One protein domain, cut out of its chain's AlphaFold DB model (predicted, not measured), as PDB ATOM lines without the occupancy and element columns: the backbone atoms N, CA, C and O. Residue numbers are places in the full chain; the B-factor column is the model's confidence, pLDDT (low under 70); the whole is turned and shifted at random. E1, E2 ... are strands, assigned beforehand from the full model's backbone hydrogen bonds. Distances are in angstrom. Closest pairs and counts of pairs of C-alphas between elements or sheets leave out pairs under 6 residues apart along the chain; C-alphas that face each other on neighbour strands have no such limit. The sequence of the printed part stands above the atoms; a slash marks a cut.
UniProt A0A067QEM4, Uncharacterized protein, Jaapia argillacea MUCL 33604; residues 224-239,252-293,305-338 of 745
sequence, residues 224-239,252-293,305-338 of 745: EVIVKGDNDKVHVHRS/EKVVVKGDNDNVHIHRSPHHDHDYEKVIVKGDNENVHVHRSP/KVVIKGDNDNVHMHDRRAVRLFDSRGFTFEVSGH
ATOM      1  N   GLU A 224      17.182  -3.281 -34.538       87.56
ATOM      2  CA  GLU A 224      16.966  -3.113 -33.094       87.56
ATOM      3  C   GLU A 224      16.792  -4.483 -32.427       87.56
ATOM      4  O   GLU A 224      15.838  -5.215 -32.715       87.56
ATOM      5  N   VAL A 225      17.685  -4.793 -31.484       88.31
ATOM      6  CA  VAL A 225      17.609  -5.989 -30.635       88.31
ATOM      7  C   VAL A 225      17.182  -5.566 -29.235       88.31
ATOM      8  O   VAL A 225      17.806  -4.693 -28.628       88.31
ATOM      9  N   ILE A 226      16.104  -6.161 -28.722       91.44
ATOM     10  CA  ILE A 226      15.621  -5.939 -27.358       91.44
ATOM     11  C   ILE A 226      15.668  -7.255 -26.587       91.44
ATOM     12  O   ILE A 226      14.905  -8.164 -26.899       91.44
ATOM     13  N   VAL A 227      16.509  -7.319 -25.562       92.69
ATOM     14  CA  VAL A 227      16.523  -8.399 -24.570       92.69
ATOM     15  C   VAL A 227      15.696  -7.944 -23.374       92.69
ATOM     16  O   VAL A 227      15.800  -6.786 -22.959       92.69
ATOM     17  N   LYS A 228      14.796  -8.803 -22.899       92.69
ATOM     18  CA  LYS A 228      13.988  -8.562 -21.709       92.69
ATOM     19  C   LYS A 228      14.031  -9.792 -20.813       92.69
ATOM     20  O   LYS A 228      13.600 -10.844 -21.276       92.69
ATOM     21  N   GLY A 229      14.392  -9.615 -19.560       89.56
ATOM     22  CA  GLY A 229      14.546 -10.721 -18.633       89.56
ATOM     23  C   GLY A 229      15.511 -10.354 -17.533       89.56
ATOM     24  O   GLY A 229      16.324  -9.465 -17.733       89.56
ATOM     25  N   ASP A 230      15.370 -11.003 -16.384       87.12
ATOM     26  CA  ASP A 230      16.264 -10.797 -15.250       87.12
ATOM     27  C   ASP A 230      17.317 -11.908 -15.224       87.12
ATOM     28  O   ASP A 230      17.013 -13.074 -15.508       87.12
ATOM     29  N   ASN A 231      18.523 -11.582 -14.757       93.62
ATOM     30  CA  ASN A 231      19.681 -12.478 -14.671       93.62
ATOM     31  C   ASN A 231      20.191 -12.970 -16.035       93.62
ATOM     32  O   ASN A 231      20.798 -14.047 -16.137       93.62
ATOM     33  N   ASP A 232      19.958 -12.196 -17.087       90.50
ATOM     34  CA  ASP A 232      20.357 -12.559 -18.434       90.50
ATOM     35  C   ASP A 232      21.871 -12.394 -18.612       90.50
ATOM     36  O   ASP A 232      22.512 -11.471 -18.108       90.50
ATOM     37  N   LYS A 233      22.493 -13.287 -19.383       92.94
ATOM     38  CA  LYS A 233      23.880 -13.126 -19.835       92.94
ATOM     39  C   LYS A 233      23.872 -12.724 -21.292       92.94
ATOM     40  O   LYS A 233      23.732 -13.564 -22.180       92.94
ATOM     41  N   VAL A 234      24.044 -11.431 -21.537       93.12
ATOM     42  CA  VAL A 234      23.978 -10.869 -22.884       93.12
ATOM     43  C   VAL A 234      25.386 -10.652 -23.414       93.12
ATOM     44  O   VAL A 234      26.086  -9.726 -23.010       93.12
ATOM     45  N   HIS A 235      25.795 -11.486 -24.363       92.81
ATOM     46  CA  HIS A 235      27.038 -11.324 -25.104       92.81
ATOM     47  C   HIS A 235      26.745 -10.687 -26.459       92.81
ATOM     48  O   HIS A 235      26.248 -11.334 -27.383       92.81
ATOM     49  N   VAL A 236      27.096  -9.413 -26.598       89.12
ATOM     50  CA  VAL A 236      27.023  -8.708 -27.876       89.12
ATOM     51  C   VAL A 236      28.380  -8.840 -28.552       89.12
ATOM     52  O   VAL A 236      29.350  -8.193 -28.148       89.12
ATOM     53  N   HIS A 237      28.457  -9.707 -29.560       83.88
ATOM     54  CA  HIS A 237      29.672  -9.923 -30.339       83.88
ATOM     55  C   HIS A 237      29.429  -9.572 -31.800       83.88
ATOM     56  O   HIS A 237      28.786 -10.316 -32.543       83.88
ATOM     57  N   ARG A 238      30.019  -8.470 -32.261       74.44
ATOM     58  CA  ARG A 238      29.932  -8.093 -33.674       74.44
ATOM     59  C   ARG A 238      31.181  -8.504 -34.431       74.44
ATOM     60  O   ARG A 238      32.289  -8.021 -34.174       74.44
ATOM     61  N   SER A 239      30.973  -9.433 -35.359       72.62
ATOM     62  CA  SER A 239      31.993  -9.856 -36.310       72.62
ATOM     63  C   SER A 239      32.352  -8.686 -37.231       72.62
ATOM     64  O   SER A 239      31.450  -7.955 -37.644       72.62
ATOM     65  N   GLU A 252      23.053   0.468 -35.371       80.88
ATOM     66  CA  GLU A 252      22.429  -0.679 -34.711       80.88
ATOM     67  C   GLU A 252      22.250  -0.365 -33.225       80.88
ATOM     68  O   GLU A 252      23.108   0.261 -32.580       80.88
ATOM     69  N   LYS A 253      21.105  -0.777 -32.681       88.62
ATOM     70  CA  LYS A 253      20.697  -0.458 -31.315       88.62
ATOM     71  C   LYS A 253      20.384  -1.731 -30.540       88.62
ATOM     72  O   LYS A 253      19.486  -2.477 -30.915       88.62
ATOM     73  N   VAL A 254      21.062  -1.914 -29.410       89.06
ATOM     74  CA  VAL A 254      20.791  -3.012 -28.471       89.06
ATOM     75  C   VAL A 254      20.174  -2.434 -27.201       89.06
ATOM     76  O   VAL A 254      20.678  -1.452 -26.652       89.06
ATOM     77  N   VAL A 255      19.056  -3.002 -26.756       93.19
ATOM     78  CA  VAL A 255      18.368  -2.614 -25.521       93.19
ATOM     79  C   VAL A 255      18.222  -3.840 -24.628       93.19
ATOM     80  O   VAL A 255      17.428  -4.713 -24.949       93.19
ATOM     81  N   VAL A 256      18.941  -3.884 -23.513       93.44
ATOM     82  CA  VAL A 256      18.797  -4.913 -22.471       93.44
ATOM     83  C   VAL A 256      17.907  -4.348 -21.365       93.44
ATOM     84  O   VAL A 256      18.023  -3.159 -21.041       93.44
ATOM     85  N   LYS A 257      16.942  -5.135 -20.886       92.81
ATOM     86  CA  LYS A 257      15.986  -4.730 -19.856       92.81
ATOM     87  C   LYS A 257      15.714  -5.857 -18.861       92.81
ATOM     88  O   LYS A 257      14.987  -6.777 -19.223       92.81
ATOM     89  N   GLY A 258      16.088  -5.641 -17.620       89.31
ATOM     90  CA  GLY A 258      15.810  -6.501 -16.483       89.31
ATOM     91  C   GLY A 258      16.941  -6.375 -15.483       89.31
ATOM     92  O   GLY A 258      17.853  -5.584 -15.710       89.31
ATOM     93  N   ASP A 259      16.797  -7.052 -14.355       88.69
ATOM     94  CA  ASP A 259      17.663  -6.867 -13.199       88.69
ATOM     95  C   ASP A 259      18.689  -7.998 -13.079       88.69
ATOM     96  O   ASP A 259      18.379  -9.182 -13.238       88.69
ATOM     97  N   ASN A 260      19.890  -7.649 -12.624       93.50
ATOM     98  CA  ASN A 260      21.036  -8.537 -12.437       93.50
ATOM     99  C   ASN A 260      21.593  -9.115 -13.744       93.50
ATOM    100  O   ASN A 260      22.179 -10.209 -13.731       93.50
ATOM    101  N   ASP A 261      21.460  -8.404 -14.864       90.31
ATOM    102  CA  ASP A 261      22.022  -8.895 -16.116       90.31
ATOM    103  C   ASP A 261      23.549  -8.740 -16.135       90.31
ATOM    104  O   ASP A 261      24.186  -7.911 -15.473       90.31
ATOM    105  N   ASN A 262      24.186  -9.614 -16.905       92.81
ATOM    106  CA  ASN A 262      25.619  -9.618 -17.134       92.81
ATOM    107  C   ASN A 262      25.878  -9.362 -18.615       92.81
ATOM    108  O   ASN A 262      25.857 -10.276 -19.447       92.81
ATOM    109  N   VAL A 263      26.094  -8.093 -18.944       93.25
ATOM    110  CA  VAL A 263      26.161  -7.616 -20.323       93.25
ATOM    111  C   VAL A 263      27.618  -7.462 -20.747       93.25
ATOM    112  O   VAL A 263      28.312  -6.531 -20.337       93.25
ATOM    113  N   HIS A 264      28.079  -8.360 -21.614       93.31
ATOM    114  CA  HIS A 264      29.420  -8.360 -22.200       93.31
ATOM    115  C   HIS A 264      29.367  -7.830 -23.622       93.31
ATOM    116  O   HIS A 264      28.852  -8.479 -24.534       93.31
ATOM    117  N   ILE A 265      29.942  -6.653 -23.831       89.19
ATOM    118  CA  ILE A 265      29.965  -6.000 -25.137       89.19
ATOM    119  C   ILE A 265      31.385  -6.107 -25.681       89.19
ATOM    120  O   ILE A 265      32.290  -5.396 -25.234       89.19
ATOM    121  N   HIS A 266      31.577  -7.002 -26.648       85.88
ATOM    122  CA  HIS A 266      32.844  -7.170 -27.347       85.88
ATOM    123  C   HIS A 266      32.809  -6.433 -28.679       85.88
ATOM    124  O   HIS A 266      32.094  -6.814 -29.610       85.88
ATOM    125  N   ARG A 267      33.633  -5.387 -28.778       78.06
ATOM    126  CA  ARG A 267      33.741  -4.582 -29.997       78.06
ATOM    127  C   ARG A 267      35.053  -4.859 -30.705       78.06
ATOM    128  O   ARG A 267      36.133  -4.569 -30.184       78.06
ATOM    129  N   SER A 268      34.938  -5.406 -31.911       79.06
ATOM    130  CA  SER A 268      36.073  -5.556 -32.812       79.06
ATOM    131  C   SER A 268      36.549  -4.169 -33.280       79.06
ATOM    132  O   SER A 268      35.722  -3.314 -33.596       79.06
ATOM    133  N   PRO A 269      37.865  -3.911 -33.315       66.25
ATOM    134  CA  PRO A 269      38.427  -2.607 -33.650       66.25
ATOM    135  C   PRO A 269      38.386  -2.386 -35.168       66.25
ATOM    136  O   PRO A 269      39.361  -2.674 -35.853       66.25
ATOM    137  N   HIS A 270      37.265  -1.903 -35.711       63.31
ATOM    138  CA  HIS A 270      37.173  -1.579 -37.138       63.31
ATOM    139  C   HIS A 270      36.445  -0.249 -37.406       63.31
ATOM    140  O   HIS A 270      35.336  -0.024 -36.940       63.31
ATOM    141  N   HIS A 271      37.153   0.613 -38.141       54.31
ATOM    142  CA  HIS A 271      36.765   1.776 -38.955       54.31
ATOM    143  C   HIS A 271      35.465   2.548 -38.606       54.31
ATOM    144  O   HIS A 271      34.416   2.363 -39.208       54.31
ATOM    145  N   ASP A 272      35.594   3.479 -37.658       55.47
ATOM    146  CA  ASP A 272      35.163   4.897 -37.627       55.47
ATOM    147  C   ASP A 272      33.786   5.418 -38.109       55.47
ATOM    148  O   ASP A 272      33.574   6.633 -38.009       55.47
ATOM    149  N   HIS A 273      32.816   4.615 -38.565       58.59
ATOM    150  CA  HIS A 273      31.570   5.192 -39.127       58.59
ATOM    151  C   HIS A 273      30.236   4.771 -38.487       58.59
ATOM    152  O   HIS A 273      29.232   5.457 -38.711       58.59
ATOM    153  N   ASP A 274      30.220   3.782 -37.591       60.81
ATOM    154  CA  ASP A 274      28.960   3.264 -37.048       60.81
ATOM    155  C   ASP A 274      28.692   3.728 -35.610       60.81
ATOM    156  O   ASP A 274      29.359   3.349 -34.645       60.81
ATOM    157  N   TYR A 275      27.657   4.559 -35.455       68.00
ATOM    158  CA  TYR A 275      27.131   4.936 -34.143       68.00
ATOM    159  C   TYR A 275      26.334   3.772 -33.571       68.00
ATOM    160  O   TYR A 275      25.149   3.601 -33.861       68.00
ATOM    161  N   GLU A 276      26.980   2.986 -32.726       73.25
ATOM    162  CA  GLU A 276      26.291   1.965 -31.956       73.25
ATOM    163  C   GLU A 276      25.768   2.551 -30.642       73.25
ATOM    164  O   GLU A 276      26.489   3.235 -29.901       73.25
ATOM    165  N   LYS A 277      24.500   2.254 -30.349       86.25
ATOM    166  CA  LYS A 277      23.850   2.647 -29.101       86.25
ATOM    167  C   LYS A 277      23.438   1.405 -28.323       86.25
ATOM    168  O   LYS A 277      22.500   0.718 -28.725       86.25
ATOM    169  N   VAL A 278      24.078   1.181 -27.180       87.69
ATOM    170  CA  VAL A 278      23.671   0.133 -26.233       87.69
ATOM    171  C   VAL A 278      22.977   0.785 -25.047       87.69
ATOM    172  O   VAL A 278      23.473   1.764 -24.490       87.69
ATOM    173  N   ILE A 279      21.784   0.296 -24.718       91.44
ATOM    174  CA  ILE A 279      20.976   0.768 -23.597       91.44
ATOM    175  C   ILE A 279      20.735  -0.417 -22.663       91.44
ATOM    176  O   ILE A 279      19.961  -1.294 -23.022       91.44
ATOM    177  N   VAL A 280      21.344  -0.421 -21.484       91.81
ATOM    178  CA  VAL A 280      21.067  -1.397 -20.420       91.81
ATOM    179  C   VAL A 280      20.139  -0.731 -19.407       91.81
ATOM    180  O   VAL A 280      20.335   0.447 -19.083       91.81
ATOM    181  N   LYS A 281      19.073  -1.418 -18.998       91.94
ATOM    182  CA  LYS A 281      18.108  -0.912 -18.021       91.94
ATOM    183  C   LYS A 281      17.751  -1.985 -16.997       91.94
ATOM    184  O   LYS A 281      17.227  -3.002 -17.419       91.94
ATOM    185  N   GLY A 282      17.856  -1.653 -15.724       87.50
ATOM    186  CA  GLY A 282      17.532  -2.512 -14.589       87.50
ATOM    187  C   GLY A 282      18.609  -2.381 -13.529       87.50
ATOM    188  O   GLY A 282      19.540  -1.606 -13.728       87.50
ATOM    189  N   ASP A 283      18.431  -3.052 -12.403       84.94
ATOM    190  CA  ASP A 283      19.254  -2.870 -11.210       84.94
ATOM    191  C   ASP A 283      20.283  -3.995 -11.037       84.94
ATOM    192  O   ASP A 283      20.019  -5.162 -11.320       84.94
ATOM    193  N   ASN A 284      21.436  -3.666 -10.447       89.88
ATOM    194  CA  ASN A 284      22.564  -4.579 -10.202       89.88
ATOM    195  C   ASN A 284      23.223  -5.122 -11.479       89.88
ATOM    196  O   ASN A 284      23.717  -6.256 -11.521       89.88
ATOM    197  N   GLU A 285      23.286  -4.288 -12.507       88.06
ATOM    198  CA  GLU A 285      23.816  -4.677 -13.803       88.06
ATOM    199  C   GLU A 285      25.334  -4.820 -13.775       88.06
ATOM    200  O   GLU A 285      26.061  -3.928 -13.334       88.06
ATOM    201  N   ASN A 286      25.848  -5.927 -14.307       90.75
ATOM    202  CA  ASN A 286      27.280  -6.135 -14.496       90.75
ATOM    203  C   ASN A 286      27.629  -5.908 -15.964       90.75
ATOM    204  O   ASN A 286      27.614  -6.828 -16.781       90.75
ATOM    205  N   VAL A 287      27.948  -4.662 -16.311       91.56
ATOM    206  CA  VAL A 287      28.226  -4.283 -17.700       91.56
ATOM    207  C   VAL A 287      29.729  -4.245 -17.940       91.56
ATOM    208  O   VAL A 287      30.438  -3.364 -17.445       91.56
ATOM    209  N   HIS A 288      30.222  -5.179 -18.751       92.44
ATOM    210  CA  HIS A 288      31.616  -5.237 -19.175       92.44
ATOM    211  C   HIS A 288      31.736  -4.812 -20.637       92.44
ATOM    212  O   HIS A 288      31.337  -5.526 -21.557       92.44
ATOM    213  N   VAL A 289      32.317  -3.635 -20.865       89.06
ATOM    214  CA  VAL A 289      32.577  -3.128 -22.219       89.06
ATOM    215  C   VAL A 289      34.045  -3.349 -22.551       89.06
ATOM    216  O   VAL A 289      34.932  -2.649 -22.043       89.06
ATOM    217  N   HIS A 290      34.311  -4.339 -23.403       84.81
ATOM    218  CA  HIS A 290      35.659  -4.645 -23.856       84.81
ATOM    219  C   HIS A 290      35.902  -4.043 -25.239       84.81
ATOM    220  O   HIS A 290      35.284  -4.429 -26.235       84.81
ATOM    221  N   ARG A 291      36.881  -3.137 -25.312       78.12
ATOM    222  CA  ARG A 291      37.381  -2.599 -26.575       78.12
ATOM    223  C   ARG A 291      38.804  -3.075 -26.798       78.12
ATOM    224  O   ARG A 291      39.667  -2.882 -25.945       78.12
ATOM    225  N   SER A 292      39.056  -3.700 -27.942       77.69
ATOM    226  CA  SER A 292      40.425  -4.038 -28.326       77.69
ATOM    227  C   SER A 292      41.231  -2.748 -28.545       77.69
ATOM    228  O   SER A 292      40.707  -1.821 -29.172       77.69
ATOM    229  N   PRO A 293      42.474  -2.657 -28.036       68.50
ATOM    230  CA  PRO A 293      43.302  -1.463 -28.169       68.50
ATOM    231  C   PRO A 293      43.488  -1.115 -29.649       68.50
ATOM    232  O   PRO A 293      44.072  -1.886 -30.407       68.50
ATOM    233  N   LYS A 305      27.973   5.589 -27.703       81.06
ATOM    234  CA  LYS A 305      27.069   5.899 -26.595       81.06
ATOM    235  C   LYS A 305      26.545   4.625 -25.937       81.06
ATOM    236  O   LYS A 305      25.604   4.007 -26.435       81.06
ATOM    237  N   VAL A 306      27.096   4.308 -24.769       83.38
ATOM    238  CA  VAL A 306      26.532   3.330 -23.831       83.38
ATOM    239  C   VAL A 306      25.692   4.084 -22.798       83.38
ATOM    240  O   VAL A 306      26.130   5.092 -22.245       83.38
ATOM    241  N   VAL A 307      24.450   3.648 -22.607       87.25
ATOM    242  CA  VAL A 307      23.478   4.210 -21.661       87.25
ATOM    243  C   VAL A 307      23.123   3.110 -20.676       87.25
ATOM    244  O   VAL A 307      22.494   2.140 -21.078       87.25
ATOM    245  N   ILE A 308      23.490   3.271 -19.413       87.44
ATOM    246  CA  ILE A 308      23.143   2.327 -18.343       87.44
ATOM    247  C   ILE A 308      22.193   3.060 -17.400       87.44
ATOM    248  O   ILE A 308      22.416   4.241 -17.113       87.44
ATOM    249  N   LYS A 309      21.079   2.413 -17.063       85.62
ATOM    250  CA  LYS A 309      19.973   2.966 -16.279       85.62
ATOM    251  C   LYS A 309      19.594   1.963 -15.201       85.62
ATOM    252  O   LYS A 309      18.867   1.031 -15.525       85.62
ATOM    253  N   GLY A 310      20.014   2.216 -13.978       79.88
ATOM    254  CA  GLY A 310      19.865   1.259 -12.899       79.88
ATOM    255  C   GLY A 310      20.469   1.764 -11.610       79.88
ATOM    256  O   GLY A 310      21.274   2.706 -11.614       79.88
ATOM    257  N   ASP A 311      20.061   1.145 -10.514       78.19
ATOM    258  CA  ASP A 311      20.689   1.307  -9.216       78.19
ATOM    259  C   ASP A 311      21.644   0.124  -8.955       78.19
ATOM    260  O   ASP A 311      21.361  -1.027  -9.269       78.19
ATOM    261  N   ASN A 312      22.803   0.406  -8.345       85.75
ATOM    262  CA  ASN A 312      23.849  -0.575  -7.990       85.75
ATOM    263  C   ASN A 312      24.578  -1.268  -9.156       85.75
ATOM    264  O   ASN A 312      25.172  -2.332  -8.974       85.75
ATOM    265  N   ASP A 313      24.619  -0.638 -10.324       84.38
ATOM    266  CA  ASP A 313      25.326  -1.198 -11.472       84.38
ATOM    267  C   ASP A 313      26.849  -1.183 -11.284       84.38
ATOM    268  O   ASP A 313      27.461  -0.191 -10.869       84.38
ATOM    269  N   ASN A 314      27.486  -2.286 -11.661       87.00
ATOM    270  CA  ASN A 314      28.926  -2.419 -11.740       87.00
ATOM    271  C   ASN A 314      29.376  -2.374 -13.200       87.00
ATOM    272  O   ASN A 314      29.231  -3.326 -13.970       87.00
ATOM    273  N   VAL A 315      29.965  -1.245 -13.576       86.94
ATOM    274  CA  VAL A 315      30.357  -0.980 -14.957       86.94
ATOM    275  C   VAL A 315      31.871  -1.031 -15.077       86.94
ATOM    276  O   VAL A 315      32.581  -0.165 -14.559       86.94
ATOM    277  N   HIS A 316      32.374  -2.026 -15.802       88.50
ATOM    278  CA  HIS A 316      33.795  -2.153 -16.096       88.50
ATOM    279  C   HIS A 316      34.078  -1.793 -17.555       88.50
ATOM    280  O   HIS A 316      33.646  -2.479 -18.482       88.50
ATOM    281  N   MET A 317      34.841  -0.719 -17.766       79.88
ATOM    282  CA  MET A 317      35.257  -0.284 -19.100       79.88
ATOM    283  C   MET A 317      36.770  -0.284 -19.223       79.88
ATOM    284  O   MET A 317      37.472   0.328 -18.420       79.88
ATOM    285  N   HIS A 318      37.271  -0.928 -20.273       76.00
ATOM    286  CA  HIS A 318      38.708  -0.996 -20.544       76.00
ATOM    287  C   HIS A 318      39.250   0.159 -21.414       76.00
ATOM    288  O   HIS A 318      40.408   0.099 -21.821       76.00
ATOM    289  N   ASP A 319      38.477   1.221 -21.688       67.25
ATOM    290  CA  ASP A 319      38.898   2.317 -22.583       67.25
ATOM    291  C   ASP A 319      38.665   3.734 -22.009       67.25
ATOM    292  O   ASP A 319      37.847   3.959 -21.121       67.25
ATOM    293  N   ARG A 320      39.426   4.709 -22.522       62.44
ATOM    294  CA  ARG A 320      39.634   6.075 -22.001       62.44
ATOM    295  C   ARG A 320      38.550   7.097 -22.395       62.44
ATOM    296  O   ARG A 320      38.884   8.261 -22.621       62.44
ATOM    297  N   ARG A 321      37.282   6.708 -22.554       63.50
ATOM    298  CA  ARG A 321      36.226   7.616 -23.069       63.50
ATOM    299  C   ARG A 321      35.134   7.926 -22.045       63.50
ATOM    300  O   ARG A 321      34.988   7.229 -21.048       63.50
ATOM    301  N   ALA A 322      34.405   9.016 -22.301       57.19
ATOM    302  CA  ALA A 322      33.362   9.525 -21.423       57.19
ATOM    303  C   ALA A 322      32.131   8.607 -21.405       57.19
ATOM    304  O   ALA A 322      31.568   8.290 -22.455       57.19
ATOM    305  N   VAL A 323      31.701   8.206 -20.211       63.81
ATOM    306  CA  VAL A 323      30.516   7.361 -19.997       63.81
ATOM    307  C   VAL A 323      29.365   8.224 -19.525       63.81
ATOM    308  O   VAL A 323      29.554   9.030 -18.621       63.81
ATOM    309  N   ARG A 324      28.166   8.032 -20.084       67.69
ATOM    310  CA  ARG A 324      26.946   8.655 -19.559       67.69
ATOM    311  C   ARG A 324      26.141   7.648 -18.749       67.69
ATOM    312  O   ARG A 324      25.448   6.812 -19.326       67.69
ATOM    313  N   LEU A 325      26.237   7.749 -17.429       67.38
ATOM    314  CA  LEU A 325      25.418   6.983 -16.493       67.38
ATOM    315  C   LEU A 325      24.105   7.725 -16.263       67.38
ATOM    316  O   LEU A 325      24.094   8.958 -16.209       67.38
ATOM    317  N   PHE A 326      23.011   6.986 -16.141       69.12
ATOM    318  CA  PHE A 326      21.718   7.546 -15.792       69.12
ATOM    319  C   PHE A 326      21.202   6.850 -14.544       69.12
ATOM    320  O   PHE A 326      21.183   5.627 -14.523       69.12
ATOM    321  N   ASP A 327      20.748   7.598 -13.546       55.34
ATOM    322  CA  ASP A 327      20.061   6.968 -12.416       55.34
ATOM    323  C   ASP A 327      18.569   6.741 -12.731       55.34
ATOM    324  O   ASP A 327      18.019   7.255 -13.722       55.34
ATOM    325  N   SER A 328      17.907   5.962 -11.873       45.56
ATOM    326  CA  SER A 328      16.464   5.682 -11.920       45.56
ATOM    327  C   SER A 328      15.599   6.954 -11.862       45.56
ATOM    328  O   SER A 328      14.475   6.980 -12.370       45.56
ATOM    329  N   ARG A 329      16.154   8.057 -11.348       53.19
ATOM    330  CA  ARG A 329      15.511   9.375 -11.213       53.19
ATOM    331  C   ARG A 329      15.750  10.298 -12.418       53.19
ATOM    332  O   ARG A 329      15.250  11.423 -12.440       53.19
ATOM    333  N   GLY A 330      16.466   9.831 -13.445       44.97
ATOM    334  CA  GLY A 330      16.695  10.558 -14.693       44.97
ATOM    335  C   GLY A 330      17.884  11.524 -14.682       44.97
ATOM    336  O   GLY A 330      18.055  12.270 -15.651       44.97
ATOM    337  N   PHE A 331      18.728  11.506 -13.649       44.69
ATOM    338  CA  PHE A 331      19.977  12.268 -13.633       44.69
ATOM    339  C   PHE A 331      20.962  11.689 -14.647       44.69
ATOM    340  O   PHE A 331      20.941  10.497 -14.927       44.69
ATOM    341  N   THR A 332      21.806  12.536 -15.240       48.81
ATOM    342  CA  THR A 332      22.850  12.114 -16.184       48.81
ATOM    343  C   THR A 332      24.211  12.476 -15.609       48.81
ATOM    344  O   THR A 332      24.468  13.650 -15.356       48.81
ATOM    345  N   PHE A 333      25.094  11.496 -15.452       48.03
ATOM    346  CA  PHE A 333      26.478  11.702 -15.034       48.03
ATOM    347  C   PHE A 333      27.396  11.420 -16.218       48.03
ATOM    348  O   PHE A 333      27.363  10.321 -16.765       48.03
ATOM    349  N   GLU A 334      28.208  12.395 -16.629       57.47
ATOM    350  CA  GLU A 334      29.251  12.186 -17.635       57.47
ATOM    351  C   GLU A 334      30.591  11.930 -16.932       57.47
ATOM    352  O   GLU A 334      31.241  12.850 -16.439       57.47
ATOM    353  N   VAL A 335      31.002  10.664 -16.859       58.59
ATOM    354  CA  VAL A 335      32.299  10.267 -16.300       58.59
ATOM    355  C   VAL A 335      33.351  10.448 -17.388       58.59
ATOM    356  O   VAL A 335      33.594   9.537 -18.174       58.59
ATOM    357  N   SER A 336      33.949  11.639 -17.475       44.31
ATOM    358  CA  SER A 336      35.048  11.913 -18.407       44.31
ATOM    359  C   SER A 336      36.388  11.502 -17.789       44.31
ATOM    360  O   SER A 336      36.849  12.089 -16.808       44.31
ATOM    361  N   GLY A 337      37.021  10.471 -18.351       48.38
ATOM    362  CA  GLY A 337      38.336   9.999 -17.920       48.38
ATOM    363  C   GLY A 337      39.455  10.960 -18.329       48.38
ATOM    364  O   GLY A 337      40.116  10.748 -19.345       48.38
ATOM    365  N   HIS A 338      39.701  12.013 -17.545       36.12
ATOM    366  CA  HIS A 338      40.872  12.869 -17.749       36.12
ATOM    367  C   HIS A 338      42.159  12.148 -17.317       36.12
ATOM    368  O   HIS A 338      42.260  11.613 -16.214       36.12
TER     369      HIS A 338
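This is residues 224 to 239, 252 to 293 and 305 to 338 of the 745 residues of an uncharacterized protein of Jaapia argillacea MUCL 33604 (UniProt A0A067QEM4). The chain is wound in stacked turns, a short flattened solenoid: each turn lays one strand in each of two sheets, E1 and E2, then E3 and E4, E5 and E6, E7 and E8. The two sheets lie face to face as a sandwich, and past the last turn the hairpin E9 and E10 extends one of them. The printed part has 92 residues with ten named strands, E1 to E10 in order along the chain, and no named helix; the class is all strand. One sheet runs E1, E3, E5, E7, E9, E10 and is mixed, while the other runs E2, E4, E6, E8 and is all parallel. The whole is compact, with a radius of gyration of the C-alphas of 12.7 A and spans of 34 by 30 by 20 A.

Find C-alpha 224 at (16.966, -3.113, -33.094); from there E1, residues 224 to 228, runs 13.0 A. E2, residues 233 to 238, runs 15.9 A. After the first cut look for E3, residues 253 to 257, 13.1 A long, and E4, residues 262 to 267, 16.0 A long. E5, residues 277 to 281, covers 13.0 A, and E6, residues 286 to 291, starts at C-alpha 286 (27.280, -6.135, -14.496) and covers 16.1 A. E7 is residues 305 to 309, 12.9 A, and E8 residues 314 to 317, 9.9 A. E9 is residues 323 to 326, 9.8 A, and E10, residues 332 to 335, 9.6 A, ends at C-alpha 335 (32.299, 10.267, -16.300).

Begin at edge strand E1: it is parallel to E3 at 9 degrees, with N 227 and O 255 2.8 A apart, within hydrogen-bond range. E3 and E5 are parallel (N 256 and O 279, 2.8 A), as are E5 and E7 (N 280 and O 307, 2.8 A). E7 and E9 are parallel at 29 degrees, with N 326 and O 308 3.0 A apart. E9 and E10 are an antiparallel hairpin at 154 degrees, with N 325 and O 333 2.9 A apart. This sheet is twisted. In the other sheet, look at N 236 and O 264 for E2 and E4, 2.9 A; N 265 and O 288 for E4 and E6, 2.9 A; and N 287 and O 314 for E6 and E8, 3.0 A. The facing parts of the sheets are 10.3 A centre to centre, their best planes 5 degrees apart.

The two C-alphas farthest apart, those of His 271 and Arg 329, are 35.8 A from each other. Residues 240 to 251 are not printed, a gap of 13.4 A between C-alphas 239 and 252; residues 294 to 304 are not printed either, 17.9 A between C-alphas 293 and 305. Of the links that are printed whole, E4 to E5 is short and the others are tight. The mean pLDDT of the printed part is 77.9, and residues 269 to 275, 293 and 319 to 338 are under 70.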